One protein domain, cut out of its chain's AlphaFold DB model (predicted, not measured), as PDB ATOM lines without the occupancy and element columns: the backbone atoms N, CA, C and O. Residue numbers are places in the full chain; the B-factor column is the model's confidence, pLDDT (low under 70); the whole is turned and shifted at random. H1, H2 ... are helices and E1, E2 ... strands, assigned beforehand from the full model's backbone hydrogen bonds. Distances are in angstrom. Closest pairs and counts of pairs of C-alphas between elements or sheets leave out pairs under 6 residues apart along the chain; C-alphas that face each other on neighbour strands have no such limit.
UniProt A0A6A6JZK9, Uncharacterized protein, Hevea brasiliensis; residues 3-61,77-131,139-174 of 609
ATOM      1  N   LEU A   3     208.443 177.743 219.761       51.78
ATOM      2  CA  LEU A   3     208.633 177.967 221.209       51.78
ATOM      3  C   LEU A   3     209.281 176.784 221.963       51.78
ATOM      4  O   LEU A   3     209.695 176.959 223.098       51.78
ATOM      5  N   MET A   4     209.344 175.599 221.348       52.56
ATOM      6  CA  MET A   4     209.941 174.370 221.898       52.56
ATOM      7  C   MET A   4     211.323 174.093 221.270       52.56
ATOM      8  O   MET A   4     211.755 172.949 221.192       52.56
ATOM      9  N   GLY A   5     211.980 175.116 220.703       56.97
ATOM     10  CA  GLY A   5     213.345 175.025 220.167       56.97
ATOM     11  C   GLY A   5     213.493 174.358 218.793       56.97
ATOM     12  O   GLY A   5     214.613 174.186 218.316       56.97
ATOM     13  N   TRP A   6     212.394 173.994 218.128       63.31
ATOM     14  CA  TRP A   6     212.453 173.412 216.787       63.31
ATOM     15  C   TRP A   6     212.822 174.461 215.736       63.31
ATOM     16  O   TRP A   6     212.255 175.554 215.720       63.31
ATOM     17  N   ASN A   7     213.673 174.083 214.779       79.00
ATOM     18  CA  ASN A   7     213.843 174.849 213.548       79.00
ATOM     19  C   ASN A   7     212.624 174.627 212.639       79.00
ATOM     20  O   ASN A   7     212.549 173.647 211.898       79.00
ATOM     21  N   VAL A   8     211.635 175.512 212.754       86.31
ATOM     22  CA  VAL A   8     210.371 175.416 212.021       86.31
ATOM     23  C   VAL A   8     210.408 176.325 210.796       86.31
ATOM     24  O   VAL A   8     210.647 177.527 210.909       86.31
ATOM     25  N   LYS A   9     210.090 175.745 209.635       90.06
ATOM     26  CA  LYS A   9     209.838 176.466 208.385       90.06
ATOM     27  C   LYS A   9     208.373 176.302 207.992       90.06
ATOM     28  O   LYS A   9     207.908 175.182 207.788       90.06
ATOM     29  N   LEU A  10     207.647 177.409 207.891       90.44
ATOM     30  CA  LEU A  10     206.260 177.449 207.444       90.44
ATOM     31  C   LEU A  10     206.210 177.816 205.959       90.44
ATOM     32  O   LEU A  10     206.456 178.964 205.599       90.44
ATOM     33  N   VAL A  11     205.844 176.866 205.099       91.12
ATOM     34  CA  VAL A  11     205.536 177.153 203.690       91.12
ATOM     35  C   VAL A  11     204.062 177.539 203.590       91.12
ATOM     36  O   VAL A  11     203.192 176.717 203.881       91.12
ATOM     37  N   SER A  12     203.767 178.782 203.207       87.75
ATOM     38  CA  SER A  12     202.396 179.308 203.215       87.75
ATOM     39  C   SER A  12     202.009 179.954 201.892       87.75
ATOM     40  O   SER A  12     202.708 180.828 201.379       87.75
ATOM     41  N   CYS A  13     200.824 179.583 201.401       82.56
ATOM     42  CA  CYS A  13     200.086 180.363 200.411       82.56
ATOM     43  C   CYS A  13     199.567 181.682 201.024       82.56
ATOM     44  O   CYS A  13     199.644 181.856 202.249       82.56
ATOM     45  N   PRO A  14     199.007 182.605 200.218       80.50
ATOM     46  CA  PRO A  14     198.341 183.791 200.740       80.50
ATOM     47  C   PRO A  14     197.197 183.395 201.681       80.50
ATOM     48  O   PRO A  14     196.251 182.718 201.278       80.50
ATOM     49  N   VAL A  15     197.292 183.818 202.939       78.31
ATOM     50  CA  VAL A  15     196.288 183.591 203.985       78.31
ATOM     51  C   VAL A  15     196.009 184.905 204.711       78.31
ATOM     52  O   VAL A  15     196.865 185.784 204.766       78.31
ATOM     53  N   SER A  16     194.810 185.054 205.273       73.06
ATOM     54  CA  SER A  16     194.404 186.252 206.027       73.06
ATOM     55  C   SER A  16     195.002 186.329 207.437       73.06
ATOM     56  O   SER A  16     194.824 187.331 208.125       73.06
ATOM     57  N   ILE A  17     195.689 185.272 207.878       71.00
ATOM     58  CA  ILE A  17     196.299 185.166 209.201       71.00
ATOM     59  C   ILE A  17     197.744 185.650 209.110       71.00
ATOM     60  O   ILE A  17     198.532 185.093 208.348       71.00
ATOM     61  N   THR A  18     198.099 186.656 209.908       71.19
ATOM     62  CA  THR A  18     199.477 187.150 209.994       71.19
ATOM     63  C   THR A  18     200.351 186.137 210.743       71.19
ATOM     64  O   THR A  18     200.073 185.860 211.914       71.19
ATOM     65  N   PRO A  19     201.398 185.577 210.115       66.31
ATOM     66  CA  PRO A  19     202.323 184.673 210.790       66.31
ATOM     67  C   PRO A  19     203.138 185.403 211.864       66.31
ATOM     68  O   PRO A  19     203.451 186.586 211.726       66.31
ATOM     69  N   ASN A  20     203.531 184.692 212.920       68.06
ATOM     70  CA  ASN A  20     204.467 185.222 213.907       68.06
ATOM     71  C   ASN A  20     205.906 184.925 213.456       68.06
ATOM     72  O   ASN A  20     206.399 183.813 213.645       68.06
ATOM     73  N   HIS A  21     206.558 185.922 212.857       69.44
ATOM     74  CA  HIS A  21     207.902 185.802 212.284       69.44
ATOM     75  C   HIS A  21     209.020 185.604 213.325       69.44
ATOM     76  O   HIS A  21     210.124 185.224 212.944       69.44
ATOM     77  N   ASP A  22     208.745 185.797 214.621       68.25
ATOM     78  CA  ASP A  22     209.748 185.636 215.684       68.25
ATOM     79  C   ASP A  22     209.983 184.161 216.064       68.25
ATOM     80  O   ASP A  22     210.962 183.838 216.734       68.25
ATOM     81  N   LEU A  23     209.083 183.252 215.663       64.31
ATOM     82  CA  LEU A  23     209.073 181.855 216.124       64.31
ATOM     83  C   LEU A  23     209.374 180.820 215.036       64.31
ATOM     84  O   LEU A  23     209.576 179.649 215.362       64.31
ATOM     85  N   TYR A  24     209.337 181.206 213.762       79.06
ATOM     86  CA  TYR A  24     209.577 180.319 212.625       79.06
ATOM     87  C   TYR A  24     209.833 181.114 211.342       79.06
ATOM     88  O   TYR A  24     209.303 182.209 211.151       79.06
ATOM     89  N   GLU A  25     210.623 180.540 210.436       85.81
ATOM     90  CA  GLU A  25     210.859 181.113 209.111       85.81
ATOM     91  C   GLU A  25     209.628 180.880 208.226       85.81
ATOM     92  O   GLU A  25     209.110 179.763 208.164       85.81
ATOM     93  N   VAL A  26     209.152 181.913 207.528       87.25
ATOM     94  CA  VAL A  26     207.991 181.809 206.633       87.25
ATOM     95  C   VAL A  26     208.445 181.908 205.183       87.25
ATOM     96  O   VAL A  26     209.020 182.912 204.771       87.25
ATOM     97  N   LEU A  27     208.149 180.872 204.403       89.88
ATOM     98  CA  LEU A  27     208.401 180.805 202.969       89.88
ATOM     99  C   LEU A  27     207.076 181.006 202.232       89.88
ATOM    100  O   LEU A  27     206.201 180.137 202.236       89.88
ATOM    101  N   HIS A  28     206.916 182.180 201.632       88.88
ATOM    102  CA  HIS A  28     205.701 182.536 200.909       88.88
ATOM    103  C   HIS A  28     205.718 181.969 199.488       88.88
ATOM    104  O   HIS A  28     206.678 182.156 198.743       88.88
ATOM    105  N   VAL A  29     204.627 181.310 199.110       89.31
ATOM    106  CA  VAL A  29     204.398 180.739 197.774       89.31
ATOM    107  C   VAL A  29     203.034 181.187 197.256       89.31
ATOM    108  O   VAL A  29     202.157 181.517 198.046       89.31
ATOM    109  N   GLU A  30     202.820 181.210 195.940       85.56
ATOM    110  CA  GLU A  30     201.543 181.654 195.350       85.56
ATOM    111  C   GLU A  30     200.693 180.495 194.816       85.56
ATOM    112  O   GLU A  30     199.477 180.622 194.667       85.56
ATOM    113  N   THR A  31     201.320 179.357 194.512       84.56
ATOM    114  CA  THR A  31     200.667 178.212 193.864       84.56
ATOM    115  C   THR A  31     200.988 176.897 194.568       84.56
ATOM    116  O   THR A  31     202.030 176.750 195.202       84.56
ATOM    117  N   SER A  32     200.120 175.894 194.403       83.38
ATOM    118  CA  SER A  32     200.352 174.535 194.912       83.38
ATOM    119  C   SER A  32     201.586 173.864 194.296       83.38
ATOM    120  O   SER A  32     202.249 173.077 194.964       83.38
ATOM    121  N   ALA A  33     201.933 174.212 193.053       84.69
ATOM    122  CA  ALA A  33     203.160 173.759 192.403       84.69
ATOM    123  C   ALA A  33     204.415 174.339 193.079       84.69
ATOM    124  O   ALA A  33     205.313 173.582 193.432       84.69
ATOM    125  N   GLN A  34     204.440 175.652 193.337       88.88
ATOM    126  CA  GLN A  34     205.531 176.295 194.083       88.88
ATOM    127  C   GLN A  34     205.617 175.782 195.522       88.88
ATOM    128  O   GLN A  34     206.713 175.599 196.044       88.88
ATOM    129  N   MET A  35     204.471 175.524 196.164       90.94
ATOM    130  CA  MET A  35     204.434 174.915 197.492       90.94
ATOM    131  C   MET A  35     205.069 173.524 197.476       90.94
ATOM    132  O   MET A  35     205.889 173.232 198.340       90.94
ATOM    133  N   LEU A  36     204.728 172.685 196.491       89.94
ATOM    134  CA  LEU A  36     205.340 171.368 196.339       89.94
ATOM    135  C   LEU A  36     206.858 171.475 196.154       89.94
ATOM    136  O   LEU A  36     207.594 170.804 196.868       89.94
ATOM    137  N   GLU A  37     207.310 172.302 195.210       92.12
ATOM    138  CA  GLU A  37     208.734 172.505 194.915       92.12
ATOM    139  C   GLU A  37     209.495 172.955 196.167       92.12
ATOM    140  O   GLU A  37     210.439 172.291 196.587       92.12
ATOM    141  N   THR A  38     208.983 173.979 196.855       92.94
ATOM    142  CA  THR A  38     209.564 174.485 198.105       92.94
ATOM    143  C   THR A  38     209.621 173.395 199.176       92.94
ATOM    144  O   THR A  38     210.651 173.203 199.816       92.94
ATOM    145  N   CYS A  39     208.536 172.641 199.376       92.50
ATOM    146  CA  CYS A  39     208.509 171.557 200.355       92.50
ATOM    147  C   CYS A  39     209.508 170.439 200.027       92.50
ATOM    148  O   CYS A  39     210.086 169.868 200.948       92.50
ATOM    149  N   LEU A  40     209.715 170.117 198.746       91.94
ATOM    150  CA  LEU A  40     210.692 169.111 198.321       91.94
ATOM    151  C   LEU A  40     212.135 169.602 198.494       91.94
ATOM    152  O   LEU A  40     212.984 168.812 198.912       91.94
ATOM    153  N   ASP A  41     212.401 170.885 198.245       93.50
ATOM    154  CA  ASP A  41     213.719 171.505 198.432       93.50
ATOM    155  C   ASP A  41     214.140 171.567 199.904       93.50
ATOM    156  O   ASP A  41     215.327 171.462 200.222       93.50
ATOM    157  N   LEU A  42     213.173 171.672 200.818       93.06
ATOM    158  CA  LEU A  42     213.429 171.616 202.257       93.06
ATOM    159  C   LEU A  42     213.827 170.223 202.758       93.06
ATOM    160  O   LEU A  42     214.322 170.111 203.878       93.06
ATOM    161  N   LEU A  43     213.629 169.159 201.973       89.25
ATOM    162  CA  LEU A  43     213.957 167.806 202.415       89.25
ATOM    163  C   LEU A  43     215.482 167.548 202.427       89.25
ATOM    164  O   LEU A  43     216.190 167.822 201.445       89.25
ATOM    165  N   PRO A  44     216.004 166.875 203.473       88.94
ATOM    166  CA  PRO A  44     215.258 166.138 204.500       88.94
ATOM    167  C   PRO A  44     214.842 166.993 205.711       88.94
ATOM    168  O   PRO A  44     215.581 167.874 206.139       88.94
ATOM    169  N   VAL A  45     213.695 166.656 206.310       85.25
ATOM    170  CA  VAL A  45     213.218 167.197 207.598       85.25
ATOM    171  C   VAL A  45     212.777 166.057 208.519       85.25
ATOM    172  O   VAL A  45     212.407 164.989 208.034       85.25
ATOM    173  N   ASP A  46     212.781 166.263 209.837       79.06
ATOM    174  CA  ASP A  46     212.319 165.237 210.783       79.06
ATOM    175  C   ASP A  46     210.797 165.031 210.725       79.06
ATOM    176  O   ASP A  46     210.328 163.892 210.707       79.06
ATOM    177  N   VAL A  47     210.023 166.120 210.632       85.06
ATOM    178  CA  VAL A  47     208.550 166.091 210.605       85.06
ATOM    179  C   VAL A  47     208.014 166.967 209.485       85.06
ATOM    180  O   VAL A  47     208.409 168.125 209.362       85.06
ATOM    181  N   ALA A  48     207.060 166.443 208.719       90.25
ATOM    182  CA  ALA A  48     206.254 167.224 207.786       90.25
ATOM    183  C   ALA A  48     204.789 167.253 208.234       90.25
ATOM    184  O   ALA A  48     204.142 166.211 208.345       90.25
ATOM    185  N   ILE A  49     204.257 168.457 208.453       90.38
ATOM    186  CA  ILE A  49     202.861 168.681 208.847       90.38
ATOM    187  C   ILE A  49     202.126 169.341 207.681       90.38
ATOM    188  O   ILE A  49     202.343 170.510 207.374       90.38
ATOM    189  N   CYS A  50     201.250 168.586 207.024       89.88
ATOM    190  CA  CYS A  50     200.564 169.011 205.810       89.88
ATOM    191  C   CYS A  50     199.127 169.443 206.126       89.88
ATOM    192  O   CYS A  50     198.215 168.617 206.151       89.88
ATOM    193  N   VAL A  51     198.927 170.746 206.355       82.12
ATOM    194  CA  VAL A  51     197.625 171.344 206.742       82.12
ATOM    195  C   VAL A  51     196.954 172.113 205.591       82.12
ATOM    196  O   VAL A  51     195.939 172.777 205.778       82.12
ATOM    197  N   ALA A  52     197.516 172.065 204.383       72.12
ATOM    198  CA  ALA A  52     197.010 172.840 203.255       72.12
ATOM    199  C   ALA A  52     195.745 172.207 202.648       72.12
ATOM    200  O   ALA A  52     195.776 171.075 202.165       72.12
ATOM    201  N   ALA A  53     194.651 172.972 202.611       67.38
ATOM    202  CA  ALA A  53     193.496 172.678 201.771       67.38
ATOM    203  C   ALA A  53     193.762 173.241 200.367       67.38
ATOM    204  O   ALA A  53     193.611 174.437 200.121       67.38
ATOM    205  N   VAL A  54     194.223 172.383 199.462       68.38
ATOM    206  CA  VAL A  54     194.481 172.741 198.064       68.38
ATOM    207  C   VAL A  54     193.302 172.270 197.221       68.38
ATOM    208  O   VAL A  54     192.812 171.165 197.417       68.38
ATOM    209  N   THR A  55     192.842 173.093 196.281       69.12
ATOM    210  CA  THR A  55     191.816 172.684 195.315       69.12
ATOM    211  C   THR A  55     192.339 171.549 194.439       69.12
ATOM    212  O   THR A  55     193.390 171.709 193.818       69.12
ATOM    213  N   ASP A  56     191.594 170.448 194.321       71.06
ATOM    214  CA  ASP A  56     192.004 169.270 193.534       71.06
ATOM    215  C   ASP A  56     192.235 169.588 192.053       71.06
ATOM    216  O   ASP A  56     193.041 168.941 191.391       71.06
ATOM    217  N   TRP A  57     191.573 170.630 191.543       76.81
ATOM    218  CA  TRP A  57     191.641 171.056 190.150       76.81
ATOM    219  C   TRP A  57     191.927 172.549 190.045       76.81
ATOM    220  O   TRP A  57     191.361 173.356 190.782       76.81
ATOM    221  N   VAL A  58     192.765 172.925 189.081       73.06
ATOM    222  CA  VAL A  58     193.019 174.322 188.715       73.06
ATOM    223  C   VAL A  58     192.783 174.538 187.219       73.06
ATOM    224  O   VAL A  58     193.008 173.621 186.423       73.06
ATOM    225  N   PRO A  59     192.341 175.736 186.794       74.75
ATOM    226  CA  PRO A  59     192.200 176.047 185.378       74.75
ATOM    227  C   PRO A  59     193.556 175.986 184.665       74.75
ATOM    228  O   PRO A  59     194.514 176.653 185.063       74.75
ATOM    229  N   TYR A  60     193.627 175.232 183.573       70.38
ATOM    230  CA  TYR A  60     194.788 175.177 182.696       70.38
ATOM    231  C   TYR A  60     194.874 176.476 181.880       70.38
ATOM    232  O   TYR A  60     194.012 176.769 181.047       70.38
ATOM    233  N   ARG A  61     195.907 177.296 182.120       64.69
ATOM    234  CA  ARG A  61     196.125 178.537 181.356       64.69
ATOM    235  C   ARG A  61     196.817 178.234 180.025       64.69
ATOM    236  O   ARG A  61     198.010 177.951 179.994       64.69
ATOM    237  N   MET A  77     193.397 171.047 185.165       80.00
ATOM    238  CA  MET A  77     194.457 170.104 185.507       80.00
ATOM    239  C   MET A  77     194.414 169.797 186.998       80.00
ATOM    240  O   MET A  77     194.004 170.644 187.792       80.00
ATOM    241  N   HIS A  78     194.822 168.586 187.364       79.38
ATOM    242  CA  HIS A  78     194.853 168.162 188.756       79.38
ATOM    243  C   HIS A  78     195.996 168.870 189.495       79.38
ATOM    244  O   HIS A  78     197.117 168.953 188.983       79.38
ATOM    245  N   SER A  79     195.727 169.368 190.696       79.38
ATOM    246  CA  SER A  79     196.753 169.917 191.580       79.38
ATOM    247  C   SER A  79     197.645 168.803 192.129       79.38
ATOM    248  O   SER A  79     197.172 167.691 192.366       79.38
ATOM    249  N   PRO A  80     198.935 169.060 192.375       80.75
ATOM    250  CA  PRO A  80     199.788 168.078 193.035       80.75
ATOM    251  C   PRO A  80     199.301 167.780 194.464       80.75
ATOM    252  O   PRO A  80     199.018 168.704 195.228       80.75
ATOM    253  N   ASP A  81     199.258 166.498 194.854       86.75
ATOM    254  CA  ASP A  81     199.026 166.104 196.251       86.75
ATOM    255  C   ASP A  81     200.343 166.180 197.028       86.75
ATOM    256  O   ASP A  81     201.145 165.244 197.050       86.75
ATOM    257  N   ILE A  82     200.570 167.337 197.643       89.38
ATOM    258  CA  ILE A  82     201.836 167.687 198.292       89.38
ATOM    259  C   ILE A  82     202.208 166.680 199.386       89.38
ATOM    260  O   ILE A  82     203.349 166.226 199.434       89.38
ATOM    261  N   ALA A  83     201.245 166.280 200.220       87.88
ATOM    262  CA  ALA A  83     201.483 165.328 201.304       87.88
ATOM    263  C   ALA A  83     201.950 163.969 200.765       87.88
ATOM    264  O   ALA A  83     202.909 163.393 201.279       87.88
ATOM    265  N   ARG A  84     201.325 163.500 199.678       89.19
ATOM    266  CA  ARG A  84     201.707 162.255 199.007       89.19
ATOM    267  C   ARG A  84     203.080 162.346 198.343       89.19
ATOM    268  O   ARG A  84     203.865 161.406 198.404       89.19
ATOM    269  N   CYS A  85     203.392 163.470 197.707       90.31
ATOM    270  CA  CYS A  85     204.704 163.662 197.094       90.31
ATOM    271  C   CYS A  85     205.829 163.708 198.141       90.31
ATOM    272  O   CYS A  85     206.891 163.130 197.915       90.31
ATOM    273  N   ILE A  86     205.597 164.343 199.295       90.81
ATOM    274  CA  ILE A  86     206.554 164.370 200.412       90.81
ATOM    275  C   ILE A  86     206.742 162.967 201.000       90.81
ATOM    276  O   ILE A  86     207.880 162.541 201.209       90.81
ATOM    277  N   SER A  87     205.653 162.229 201.237       87.25
ATOM    278  CA  SER A  87     205.713 160.893 201.840       87.25
ATOM    279  C   SER A  87     206.389 159.849 200.943       87.25
ATOM    280  O   SER A  87     207.010 158.919 201.449       87.25
ATOM    281  N   MET A  88     206.312 160.011 199.619       87.31
ATOM    282  CA  MET A  88     206.937 159.118 198.635       87.31
ATOM    283  C   MET A  88     208.338 159.575 198.193       87.31
ATOM    284  O   MET A  88     208.964 158.934 197.345       87.31
ATOM    285  N   SER A  89     208.848 160.682 198.739       89.19
ATOM    286  CA  SER A  89     210.182 161.192 198.415       89.19
ATOM    287  C   SER A  89     211.283 160.234 198.877       89.19
ATOM    288  O   SER A  89     211.205 159.633 199.945       89.19
ATOM    289  N   LYS A  90     212.396 160.164 198.129       80.25
ATOM    290  CA  LYS A  90     213.609 159.442 198.569       80.25
ATOM    291  C   LYS A  90     214.204 160.010 199.864       80.25
ATOM    292  O   LYS A  90     214.951 159.315 200.543       80.25
ATOM    293  N   LYS A  91     213.883 161.264 200.195       86.81
ATOM    294  CA  LYS A  91     214.250 161.948 201.442       86.81
ATOM    295  C   LYS A  91     213.031 162.095 202.369       86.81
ATOM    296  O   LYS A  91     212.810 163.172 202.923       86.81
ATOM    297  N   ARG A  92     212.192 161.055 202.457       86.38
ATOM    298  CA  ARG A  92     210.955 161.059 203.250       86.38
ATOM    299  C   ARG A  92     211.229 161.499 204.700       86.38
ATOM    300  O   ARG A  92     212.168 160.979 205.307       86.38
ATOM    301  N   PRO A  93     210.403 162.390 205.275       82.94
ATOM    302  CA  PRO A  93     210.456 162.713 206.698       82.94
ATOM    303  C   PRO A  93     210.255 161.487 207.595       82.94
ATOM    304  O   PRO A  93     209.610 160.512 207.198       82.94
ATOM    305  N   LYS A  94     210.762 161.544 208.831       77.94
ATOM    306  CA  LYS A  94     210.544 160.473 209.819       77.94
ATOM    307  C   LYS A  94     209.070 160.372 210.216       77.94
ATOM    308  O   LYS A  94     208.590 159.267 210.443       77.94
ATOM    309  N   LEU A  95     208.368 161.506 210.254       79.06
ATOM    310  CA  LEU A  95     206.936 161.579 210.535       79.06
ATOM    311  C   LEU A  95     206.221 162.502 209.537       79.06
ATOM    312  O   LEU A  95     206.574 163.675 209.399       79.06
ATOM    313  N   VAL A  96     205.195 161.986 208.863       85.38
ATOM    314  CA  VAL A  96     204.330 162.726 207.936       85.38
ATOM    315  C   VAL A  96     202.909 162.755 208.484       85.38
ATOM    316  O   VAL A  96     202.252 161.724 208.628       85.38
ATOM    317  N   ILE A  97     202.420 163.959 208.758       88.56
ATOM    318  CA  ILE A  97     201.107 164.195 209.350       88.56
ATOM    319  C   ILE A  97     200.212 164.882 208.321       88.56
ATOM    320  O   ILE A  97     200.560 165.941 207.792       88.56
ATOM    321  N   GLY A  98     199.042 164.301 208.062       88.31
ATOM    322  CA  GLY A  98     197.986 164.906 207.252       88.31
ATOM    323  C   GLY A  98     196.749 165.262 208.073       88.31
ATOM    324  O   GLY A  98     196.621 164.904 209.244       88.31
ATOM    325  N   PHE A  99     195.813 165.957 207.432       86.88
ATOM    326  CA  PHE A  99     194.552 166.376 208.036       86.88
ATOM    327  C   PHE A  99     193.353 165.871 207.231       86.88
ATOM    328  O   PHE A  99     193.406 165.739 206.006       86.88
ATOM    329  N   CYS A 100     192.257 165.604 207.934       84.38
ATOM    330  CA  CYS A 100     190.974 165.211 207.381       84.38
ATOM    331  C   CYS A 100     189.857 165.995 208.073       84.38
ATOM    332  O   CYS A 100     189.759 166.035 209.298       84.38
ATOM    333  N   LEU A 101     189.003 166.623 207.279       80.69
ATOM    334  CA  LEU A 101     187.844 167.360 207.755       80.69
ATOM    335  C   LEU A 101     186.662 166.862 206.936       80.69
ATOM    336  O   LEU A 101     186.608 167.130 205.743       80.69
ATOM    337  N   GLU A 102     185.788 166.074 207.555       76.38
ATOM    338  CA  GLU A 102     184.622 165.470 206.900       76.38
ATOM    339  C   GLU A 102     183.418 165.558 207.837       76.38
ATOM    340  O   GLU A 102     183.565 165.475 209.061       76.38
ATOM    341  N   SER A 103     182.229 165.731 207.262       65.31
ATOM    342  CA  SER A 103     180.963 165.772 207.999       65.31
ATOM    343  C   SER A 103     180.439 164.377 208.351       65.31
ATOM    344  O   SER A 103     179.787 164.207 209.377       65.31
ATOM    345  N   GLU A 104     180.753 163.372 207.529       71.56
ATOM    346  CA  GLU A 104     180.298 161.985 207.670       71.56
ATOM    347  C   GLU A 104     181.464 161.008 207.455       71.56
ATOM    348  O   GLU A 104     182.452 161.338 206.800       71.56
ATOM    349  N   ASN A 105     181.375 159.808 208.041       80.44
ATOM    350  CA  ASN A 105     182.371 158.727 207.911       80.44
ATOM    351  C   ASN A 105     183.827 159.143 208.204       80.44
ATOM    352  O   ASN A 105     184.774 158.561 207.680       80.44
ATOM    353  N   LEU A 106     184.011 160.125 209.096       81.69
ATOM    354  CA  LEU A 106     185.291 160.789 209.366       81.69
ATOM    355  C   LEU A 106     186.464 159.820 209.577       81.69
ATOM    356  O   LEU A 106     187.554 160.058 209.063       81.69
ATOM    357  N   ILE A 107     186.259 158.737 210.330       83.56
ATOM    358  CA  ILE A 107     187.318 157.768 210.640       83.56
ATOM    359  C   ILE A 107     187.677 156.904 209.426       83.56
ATOM    360  O   ILE A 107     188.861 156.660 209.199       83.56
ATOM    361  N   GLU A 108     186.697 156.464 208.637       84.31
ATOM    362  CA  GLU A 108     186.946 155.676 207.422       84.31
ATOM    363  C   GLU A 108     187.660 156.525 206.371       84.31
ATOM    364  O   GLU A 108     188.753 156.161 205.937       84.31
ATOM    365  N   SER A 109     187.151 157.730 206.097       84.88
ATOM    366  CA  SER A 109     187.792 158.702 205.204       84.88
ATOM    367  C   SER A 109     189.211 159.061 205.661       84.88
ATOM    368  O   SER A 109     190.112 159.274 204.848       84.88
ATOM    369  N   SER A 110     189.445 159.103 206.977       86.50
ATOM    370  CA  SER A 110     190.781 159.327 207.532       86.50
ATOM    371  C   SER A 110     191.720 158.150 207.279       86.50
ATOM    372  O   SER A 110     192.865 158.378 206.902       86.50
ATOM    373  N   LYS A 111     191.260 156.901 207.434       85.31
ATOM    374  CA  LYS A 111     192.065 155.704 207.125       85.31
ATOM    375  C   LYS A 111     192.397 155.609 205.637       85.31
ATOM    376  O   LYS A 111     193.530 155.294 205.282       85.31
ATOM    377  N   GLU A 112     191.445 155.939 204.769       86.56
ATOM    378  CA  GLU A 112     191.668 155.982 203.323       86.56
ATOM    379  C   GLU A 112     192.704 157.042 202.944       86.56
ATOM    380  O   GLU A 112     193.654 156.746 202.217       86.56
ATOM    381  N   LYS A 113     192.582 158.264 203.487       87.06
ATOM    382  CA  LYS A 113     193.566 159.337 203.267       87.06
ATOM    383  C   LYS A 113     194.940 158.973 203.819       87.06
ATOM    384  O   LYS A 113     195.937 159.287 203.170       87.06
ATOM    385  N   LEU A 114     195.001 158.302 204.968       86.31
ATOM    386  CA  LEU A 114     196.243 157.819 205.569       86.31
ATOM    387  C   LEU A 114     196.984 156.890 204.602       86.31
ATOM    388  O   LEU A 114     198.138 157.152 204.261       86.31
ATOM    389  N   ALA A 115     196.291 155.872 204.086       83.31
ATOM    390  CA  ALA A 115     196.856 154.909 203.146       83.31
ATOM    391  C   ALA A 115     197.195 155.540 201.784       83.31
ATOM    392  O   ALA A 115     198.297 155.359 201.269       83.31
ATOM    393  N   TYR A 116     196.275 156.317 201.204       86.62
ATOM    394  CA  TYR A 116     196.443 156.926 199.882       86.62
ATOM    395  C   TYR A 116     197.594 157.939 199.838       86.62
ATOM    396  O   TYR A 116     198.370 157.967 198.876       86.62
ATOM    397  N   LYS A 117     197.713 158.778 200.875       87.81
ATOM    398  CA  LYS A 117     198.751 159.814 200.962       87.81
ATOM    399  C   LYS A 117     200.050 159.305 201.575       87.81
ATOM    400  O   LYS A 117     201.033 160.036 201.549       87.81
ATOM    401  N   GLY A 118     200.085 158.084 202.111       84.12
ATOM    402  CA  GLY A 118     201.260 157.540 202.797       84.12
ATOM    403  C   GLY A 118     201.642 158.327 204.056       84.12
ATOM    404  O   GLY A 118     202.826 158.403 204.395       84.12
ATOM    405  N   CYS A 119     200.660 158.961 204.706       86.56
ATOM    406  CA  CYS A 119     200.872 159.642 205.979       86.56
ATOM    407  C   CYS A 119     201.028 158.608 207.093       86.56
ATOM    408  O   CYS A 119     200.405 157.550 207.055       86.56
ATOM    409  N   ASP A 120     201.801 158.944 208.119       83.56
ATOM    410  CA  ASP A 120     201.843 158.145 209.339       83.56
ATOM    411  C   ASP A 120     200.573 158.401 210.156       83.56
ATOM    412  O   ASP A 120     199.953 157.465 210.662       83.56
ATOM    413  N   TRP A 121     200.156 159.673 210.239       86.62
ATOM    414  CA  TRP A 121     198.981 160.120 210.988       86.62
ATOM    415  C   TRP A 121     198.021 160.936 210.125       86.62
ATOM    416  O   TRP A 121     198.439 161.777 209.322       86.62
ATOM    417  N   ILE A 122     196.724 160.761 210.377       86.25
ATOM    418  CA  ILE A 122     195.672 161.676 209.945       86.25
ATOM    419  C   ILE A 122     194.978 162.261 211.166       86.25
ATOM    420  O   ILE A 122     194.409 161.552 211.996       86.25
ATOM    421  N   ILE A 123     195.007 163.583 211.253       82.06
ATOM    422  CA  ILE A 123     194.253 164.328 212.248       82.06
ATOM    423  C   ILE A 123     192.892 164.628 211.666       82.06
ATOM    424  O   ILE A 123     192.772 165.277 210.629       82.06
ATOM    425  N   SER A 124     191.870 164.179 212.369       81.62
ATOM    426  CA  SER A 124     190.496 164.270 211.924       81.62
ATOM    427  C   SER A 124     189.676 165.151 212.858       81.62
ATOM    428  O   SER A 124     189.784 165.040 214.079       81.62
ATOM    429  N   ASN A 125     188.872 166.048 212.295       78.94
ATOM    430  CA  ASN A 125     187.921 166.866 213.046       78.94
ATOM    431  C   ASN A 125     186.541 166.769 212.378       78.94
ATOM    432  O   ASN A 125     186.462 166.642 211.156       78.94
ATOM    433  N   ASN A 126     185.468 166.811 213.169       67.25
ATOM    434  CA  ASN A 126     184.097 166.803 212.658       67.25
ATOM    435  C   ASN A 126     183.536 168.231 212.707       67.25
ATOM    436  O   ASN A 126     183.544 168.856 213.764       67.25
ATOM    437  N   GLN A 127     183.036 168.742 211.580       54.66
ATOM    438  CA  GLN A 127     182.441 170.082 211.500       54.66
ATOM    439  C   GLN A 127     181.061 170.211 212.181       54.66
ATOM    440  O   GLN A 127     180.598 171.336 212.337       54.66
ATOM    441  N   TYR A 128     180.412 169.113 212.604       47.94
ATOM    442  CA  TYR A 128     178.993 169.120 213.009       47.94
ATOM    443  C   TYR A 128     178.649 168.495 214.370       47.94
ATOM    444  O   TYR A 128     177.469 168.276 214.640       47.94
ATOM    445  N   VAL A 129     179.601 168.239 215.276       46.25
ATOM    446  CA  VAL A 129     179.220 167.820 216.644       46.25
ATOM    447  C   VAL A 129     178.784 169.045 217.451       46.25
ATOM    448  O   VAL A 129     179.540 169.593 218.247       46.25
ATOM    449  N   VAL A 130     177.549 169.483 217.207       44.34
ATOM    450  CA  VAL A 130     176.777 170.329 218.115       44.34
ATOM    451  C   VAL A 130     176.004 169.372 219.019       44.34
ATOM    452  O   VAL A 130     174.896 168.961 218.691       44.34
ATOM    453  N   GLU A 131     176.604 168.952 220.132       42.22
ATOM    454  CA  GLU A 131     175.779 168.521 221.263       42.22
ATOM    455  C   GLU A 131     175.171 169.792 221.871       42.22
ATOM    456  O   GLU A 131     175.870 170.789 222.077       42.22
ATOM    457  N   ASP A 139     185.507 177.077 223.030       44.00
ATOM    458  CA  ASP A 139     186.878 176.611 222.760       44.00
ATOM    459  C   ASP A 139     187.001 175.070 222.655       44.00
ATOM    460  O   ASP A 139     188.072 174.498 222.874       44.00
ATOM    461  N   ARG A 140     185.907 174.345 222.376       46.09
ATOM    462  CA  ARG A 140     185.874 172.868 222.437       46.09
ATOM    463  C   ARG A 140     185.662 172.235 221.059       46.09
ATOM    464  O   ARG A 140     184.540 171.947 220.671       46.09
ATOM    465  N   ASN A 141     186.761 171.945 220.360       55.03
ATOM    466  CA  ASN A 141     186.771 171.040 219.203       55.03
ATOM    467  C   ASN A 141     187.160 169.623 219.650       55.03
ATOM    468  O   ASN A 141     188.074 169.451 220.452       55.03
ATOM    469  N   LYS A 142     186.493 168.591 219.122       62.31
ATOM    470  CA  LYS A 142     186.874 167.189 219.349       62.31
ATOM    471  C   LYS A 142     187.681 166.703 218.154       62.31
ATOM    472  O   LYS A 142     187.136 166.538 217.068       62.31
ATOM    473  N   ILE A 143     188.966 166.436 218.362       71.88
ATOM    474  CA  ILE A 143     189.821 165.865 217.318       71.88
ATOM    475  C   ILE A 143     190.002 164.362 217.531       71.88
ATOM    476  O   ILE A 143     189.962 163.870 218.662       71.88
ATOM    477  N   SER A 144     190.245 163.627 216.451       74.81
ATOM    478  CA  SER A 144     190.670 162.230 216.520       74.81
ATOM    479  C   SER A 144     191.955 162.041 215.727       74.81
ATOM    480  O   SER A 144     192.039 162.470 214.578       74.81
ATOM    481  N   ILE A 145     192.944 161.389 216.329       76.38
ATOM    482  CA  ILE A 145     194.136 160.935 215.611       76.38
ATOM    483  C   ILE A 145     193.850 159.537 215.090       76.38
ATOM    484  O   ILE A 145     193.467 158.652 215.858       76.38
ATOM    485  N   VAL A 146     194.049 159.362 213.792       78.06
ATOM    486  CA  VAL A 146     193.949 158.088 213.092       78.06
ATOM    487  C   VAL A 146     195.349 157.707 212.631       78.06
ATOM    488  O   VAL A 146     196.003 158.484 211.937       78.06
ATOM    489  N   THR A 147     195.808 156.530 213.039       76.69
ATOM    490  CA  THR A 147     197.058 155.906 212.586       76.69
ATOM    491  C   THR A 147     196.742 154.571 211.903       76.69
ATOM    492  O   THR A 147     195.578 154.161 211.846       76.69
ATOM    493  N   GLY A 148     197.762 153.878 211.386       69.88
ATOM    494  CA  GLY A 148     197.597 152.498 210.912       69.88
ATOM    495  C   GLY A 148     197.137 151.531 212.013       69.88
ATOM    496  O   GLY A 148     196.396 150.593 211.730       69.88
ATOM    497  N   ASP A 149     197.501 151.812 213.267       59.47
ATOM    498  CA  ASP A 149     197.341 150.884 214.391       59.47
ATOM    499  C   ASP A 149     196.177 151.243 215.325       59.47
ATOM    500  O   ASP A 149     195.606 150.368 215.977       59.47
ATOM    501  N   PHE A 150     195.804 152.525 215.426       65.69
ATOM    502  CA  PHE A 150     194.787 152.972 216.376       65.69
ATOM    503  C   PHE A 150     194.012 154.215 215.929       65.69
ATOM    504  O   PHE A 150     194.435 155.008 215.088       65.69
ATOM    505  N   VAL A 151     192.859 154.409 216.570       73.69
ATOM    506  CA  VAL A 151     192.069 155.642 216.524       73.69
ATOM    507  C   VAL A 151     191.910 156.138 217.954       73.69
ATOM    508  O   VAL A 151     191.430 155.397 218.811       73.69
ATOM    509  N   ARG A 152     192.313 157.381 218.234       67.38
ATOM    510  CA  ARG A 152     192.193 157.975 219.575       67.38
ATOM    511  C   ARG A 152     191.504 159.332 219.508       67.38
ATOM    512  O   ARG A 152     191.912 160.198 218.738       67.38
ATOM    513  N   HIS A 153     190.475 159.510 220.332       69.12
ATOM    514  CA  HIS A 153     189.698 160.747 220.428       69.12
ATOM    515  C   HIS A 153     190.220 161.629 221.562       69.12
ATOM    516  O   HIS A 153     190.500 161.126 222.650       69.12
ATOM    517  N   TYR A 154     190.285 162.937 221.329       62.34
ATOM    518  CA  TYR A 154     190.756 163.906 222.311       62.34
ATOM    519  C   TYR A 154     189.732 165.035 222.500       62.34
ATOM    520  O   TYR A 154     189.394 165.726 221.533       62.34
ATOM    521  N   PRO A 155     189.240 165.254 223.732       54.22
ATOM    522  CA  PRO A 155     188.349 166.361 224.057       54.22
ATOM    523  C   PRO A 155     189.170 167.603 224.452       54.22
ATOM    524  O   PRO A 155     189.248 167.946 225.629       54.22
ATOM    525  N   VAL A 156     189.842 168.260 223.501       54.16
ATOM    526  CA  VAL A 156     190.734 169.403 223.805       54.16
ATOM    527  C   VAL A 156     190.572 170.552 222.820       54.16
ATOM    528  O   VAL A 156     190.529 170.348 221.613       54.16
ATOM    529  N   GLY A 157     190.579 171.781 223.346       52.91
ATOM    530  CA  GLY A 157     190.657 173.004 222.546       52.91
ATOM    531  C   GLY A 157     191.971 173.145 221.766       52.91
ATOM    532  O   GLY A 157     192.931 172.403 221.981       52.91
ATOM    533  N   VAL A 158     192.030 174.135 220.872       49.81
ATOM    534  CA  VAL A 158     193.095 174.330 219.858       49.81
ATOM    535  C   VAL A 158     194.519 174.313 220.448       49.81
ATOM    536  O   VAL A 158     195.435 173.734 219.861       49.81
ATOM    537  N   VAL A 159     194.712 174.875 221.646       49.50
ATOM    538  CA  VAL A 159     196.011 174.900 222.350       49.50
ATOM    539  C   VAL A 159     196.405 173.523 222.908       49.50
ATOM    540  O   VAL A 159     197.579 173.154 222.890       49.50
ATOM    541  N   GLY A 160     195.436 172.730 223.376       49.53
ATOM    542  CA  GLY A 160     195.679 171.367 223.863       49.53
ATOM    543  C   GLY A 160     196.137 170.434 222.742       49.53
ATOM    544  O   GLY A 160     197.038 169.623 222.933       49.53
ATOM    545  N   VAL A 161     195.579 170.638 221.553       53.22
ATOM    546  CA  VAL A 161     195.925 169.923 220.324       53.22
ATOM    547  C   VAL A 161     197.353 170.248 219.854       53.22
ATOM    548  O   VAL A 161     198.122 169.336 219.558       53.22
ATOM    549  N   ALA A 162     197.759 171.523 219.872       53.41
ATOM    550  CA  ALA A 162     199.119 171.935 219.509       53.41
ATOM    551  C   ALA A 162     200.203 171.385 220.457       53.41
ATOM    552  O   ALA A 162     201.260 170.937 220.007       53.41
ATOM    553  N   ASN A 163     199.929 171.378 221.764       51.50
ATOM    554  CA  ASN A 163     200.835 170.807 222.764       51.50
ATOM    555  C   ASN A 163     200.909 169.279 222.665       51.50
ATOM    556  O   ASN A 163     201.988 168.705 222.780       51.50
ATOM    557  N   MET A 164     199.787 168.617 222.381       57.06
ATOM    558  CA  MET A 164     199.756 167.187 222.082       57.06
ATOM    559  C   MET A 164     200.590 166.850 220.835       57.06
ATOM    560  O   MET A 164     201.350 165.888 220.884       57.06
ATOM    561  N   TYR A 165     200.514 167.642 219.752       57.69
ATOM    562  CA  TYR A 165     201.348 167.422 218.557       57.69
ATOM    563  C   TYR A 165     202.830 167.463 218.872       57.69
ATOM    564  O   TYR A 165     203.569 166.591 218.423       57.69
ATOM    565  N   ALA A 166     203.260 168.470 219.627       53.47
ATOM    566  CA  ALA A 166     204.647 168.586 220.028       53.47
ATOM    567  C   ALA A 166     205.066 167.398 220.893       53.47
ATOM    568  O   ALA A 166     206.058 166.759 220.573       53.47
ATOM    569  N   ASN A 167     204.274 167.045 221.906       50.81
ATOM    570  CA  ASN A 167     204.622 165.976 222.836       50.81
ATOM    571  C   ASN A 167     204.652 164.601 222.165       50.81
ATOM    572  O   ASN A 167     205.621 163.882 222.344       50.81
ATOM    573  N   GLN A 168     203.659 164.238 221.350       52.97
ATOM    574  CA  GLN A 168     203.621 162.904 220.739       52.97
ATOM    575  C   GLN A 168     204.569 162.764 219.541       52.97
ATOM    576  O   GLN A 168     205.171 161.709 219.356       52.97
ATOM    577  N   SER A 169     204.747 163.824 218.739       48.97
ATOM    578  CA  SER A 169     205.768 163.814 217.679       48.97
ATOM    579  C   SER A 169     207.163 163.752 218.300       48.97
ATOM    580  O   SER A 169     208.012 163.011 217.824       48.97
ATOM    581  N   TRP A 170     207.394 164.467 219.406       46.78
ATOM    582  CA  TRP A 170     208.649 164.408 220.152       46.78
ATOM    583  C   TRP A 170     208.836 163.082 220.902       46.78
ATOM    584  O   TRP A 170     209.944 162.577 220.940       46.78
ATOM    585  N   GLU A 171     207.796 162.441 221.433       47.88
ATOM    586  CA  GLU A 171     207.892 161.083 222.000       47.88
ATOM    587  C   GLU A 171     208.306 160.050 220.941       47.88
ATOM    588  O   GLU A 171     209.089 159.142 221.231       47.88
ATOM    589  N   LEU A 172     207.838 160.214 219.699       46.72
ATOM    590  CA  LEU A 172     208.267 159.411 218.550       46.72
ATOM    591  C   LEU A 172     209.690 159.739 218.073       46.72
ATOM    592  O   LEU A 172     210.358 158.863 217.527       46.72
ATOM    593  N   LEU A 173     210.159 160.976 218.260       48.50
ATOM    594  CA  LEU A 173     211.435 161.461 217.711       48.50
ATOM    595  C   LEU A 173     212.567 161.581 218.741       48.50
ATOM    596  O   LEU A 173     213.729 161.665 218.350       48.50
ATOM    597  N   GLY A 174     212.247 161.596 220.034       49.47
ATOM    598  CA  GLY A 174     213.128 162.079 221.099       49.47
ATOM    599  C   GLY A 174     213.384 161.099 222.243       49.47
ATOM    600  O   GLY A 174     214.404 161.238 222.908       49.47
TER     601      GLY A 174
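This is residues 3 to 61, 77 to 131 and 139 to 174 of the 609 residues of an uncharacterized protein of Hevea brasiliensis (UniProt A0A6A6JZK9). A strongly twisted sheet of five strands, E3 E5 E6 E7 E8, has H2 and H3 over one face and the long helix H4 on the opposite face, beside the strands rather than over them. Beyond its edge strand E3, and apart from it, a small parallel pair, E1 and E2, is covered by H1, which runs side by side with H2; E4 is the element farthest from the mean of the C-alphas. The printed part has 150 residues with four named helices and eight named strands, in the order E1 E2 H1 E3 E4 H2 E5 H3 E6 E7 E8 H4. The class is mixed, helices and strands, and the large sheet is mixed too, with E3, E5 and E6 parallel and E6, E7 and E8 antiparallel neighbours. The whole is compact, with a radius of gyration of the C-alphas of 15.7 A, and spans 45 by 38 by 33 A.

The large sheet runs in the order E3, residues 47 to 50, E5, residues 95 to 101, E6, residues 121 to 125, E7, residues 142 to 147, and E8, residues 151 to 155. E3 and E5 are parallel, with N 50 and O 97 at 2.8 A. E5 and E6 are parallel, with N 100 and O 123 at 2.8 A. E6 and E7 are antiparallel, with N 124 and O 144 at 2.8 A. E7 and E8 form a hairpin, with N 145 and O 152 at 2.9 A. H3, residues 106 to 117, is on the sheet at a height of 8.1 A, over E6 and only just over E7, where 3 of its 12 C-alphas fall; its closest C-alphas to E6 are those of Leu 114 and Ile 122, 5.9 A apart. E5, H3 and E6 make a strand-helix-strand unit, two parallel neighbour strands with a helix between them in the chain, and its crossover is right-handed. H2, residues 82 to 87, is on the same face at a height of 8.7 A, over E3. H2 touches residues 116 to 117 of H3 alone, with the C-alphas of Arg 84 and Lys 117 closest at 4.3 A. H4, residues 158 to 174, is on the opposite face, over none of the strands, at a height of 4.2 A, only just above the sheet's level; with H2 and H3 this gives three layers, helices on both faces of a sheet. H1, residues 32 to 41, touches H2 at a shallow tilt of 27 degrees, the same way, with the C-alphas of Leu 36 and Ile 82 closest at 5.4 A. E1, residues 9 to 12, and E2, residues 25 to 28, are parallel, with N 10 and O 25 at 2.8 A. The closest C-alphas of E1 and H1 are those of Val 11 and Met 35, 6.7 A apart. E4, residues 57 to 59, pairs with no named strand, but its residues 57 to 58 pair antiparallel with residues 77 to 78. In H1, H2, H3 and H4 every O i to N i+4 pair is within hydrogen-bond range, as are the N and O pairs named above.

E5, the longest strand, measures 20.1 A from C-alpha 95 at (206.936, 161.579, 210.535) to C-alpha 101 at (187.844, 167.360, 207.755). E7 measures 16.6 A, E8 13.6 A, E6 13.1 A and E3 9.8 A. H4, the longest helix, measures 23.5 A and ends at C-alpha 174, (213.128, 162.079, 221.099). H3 measures 15.9 A, H1 14.2 A and H2 8.6 A. E1 begins at C-alpha 9, (209.838, 176.466, 208.385), and measures 9.5 A; E2 measures 9.8 A and E4 6.9 A.

The two C-alphas farthest apart, those of Arg 61 and Gly 174, are 46.3 A apart. Residues 62 to 76 and 132 to 138 are not printed; the C-alphas on either side of these cuts are 9.5 A and 13.8 A apart. Of the links that are printed whole, E1 to E2 is long, with 12 residues. The mean pLDDT of the printed part is 74.7; 50 residues are under 70, among them residues 152 to 174, and H4 has a mean of 51.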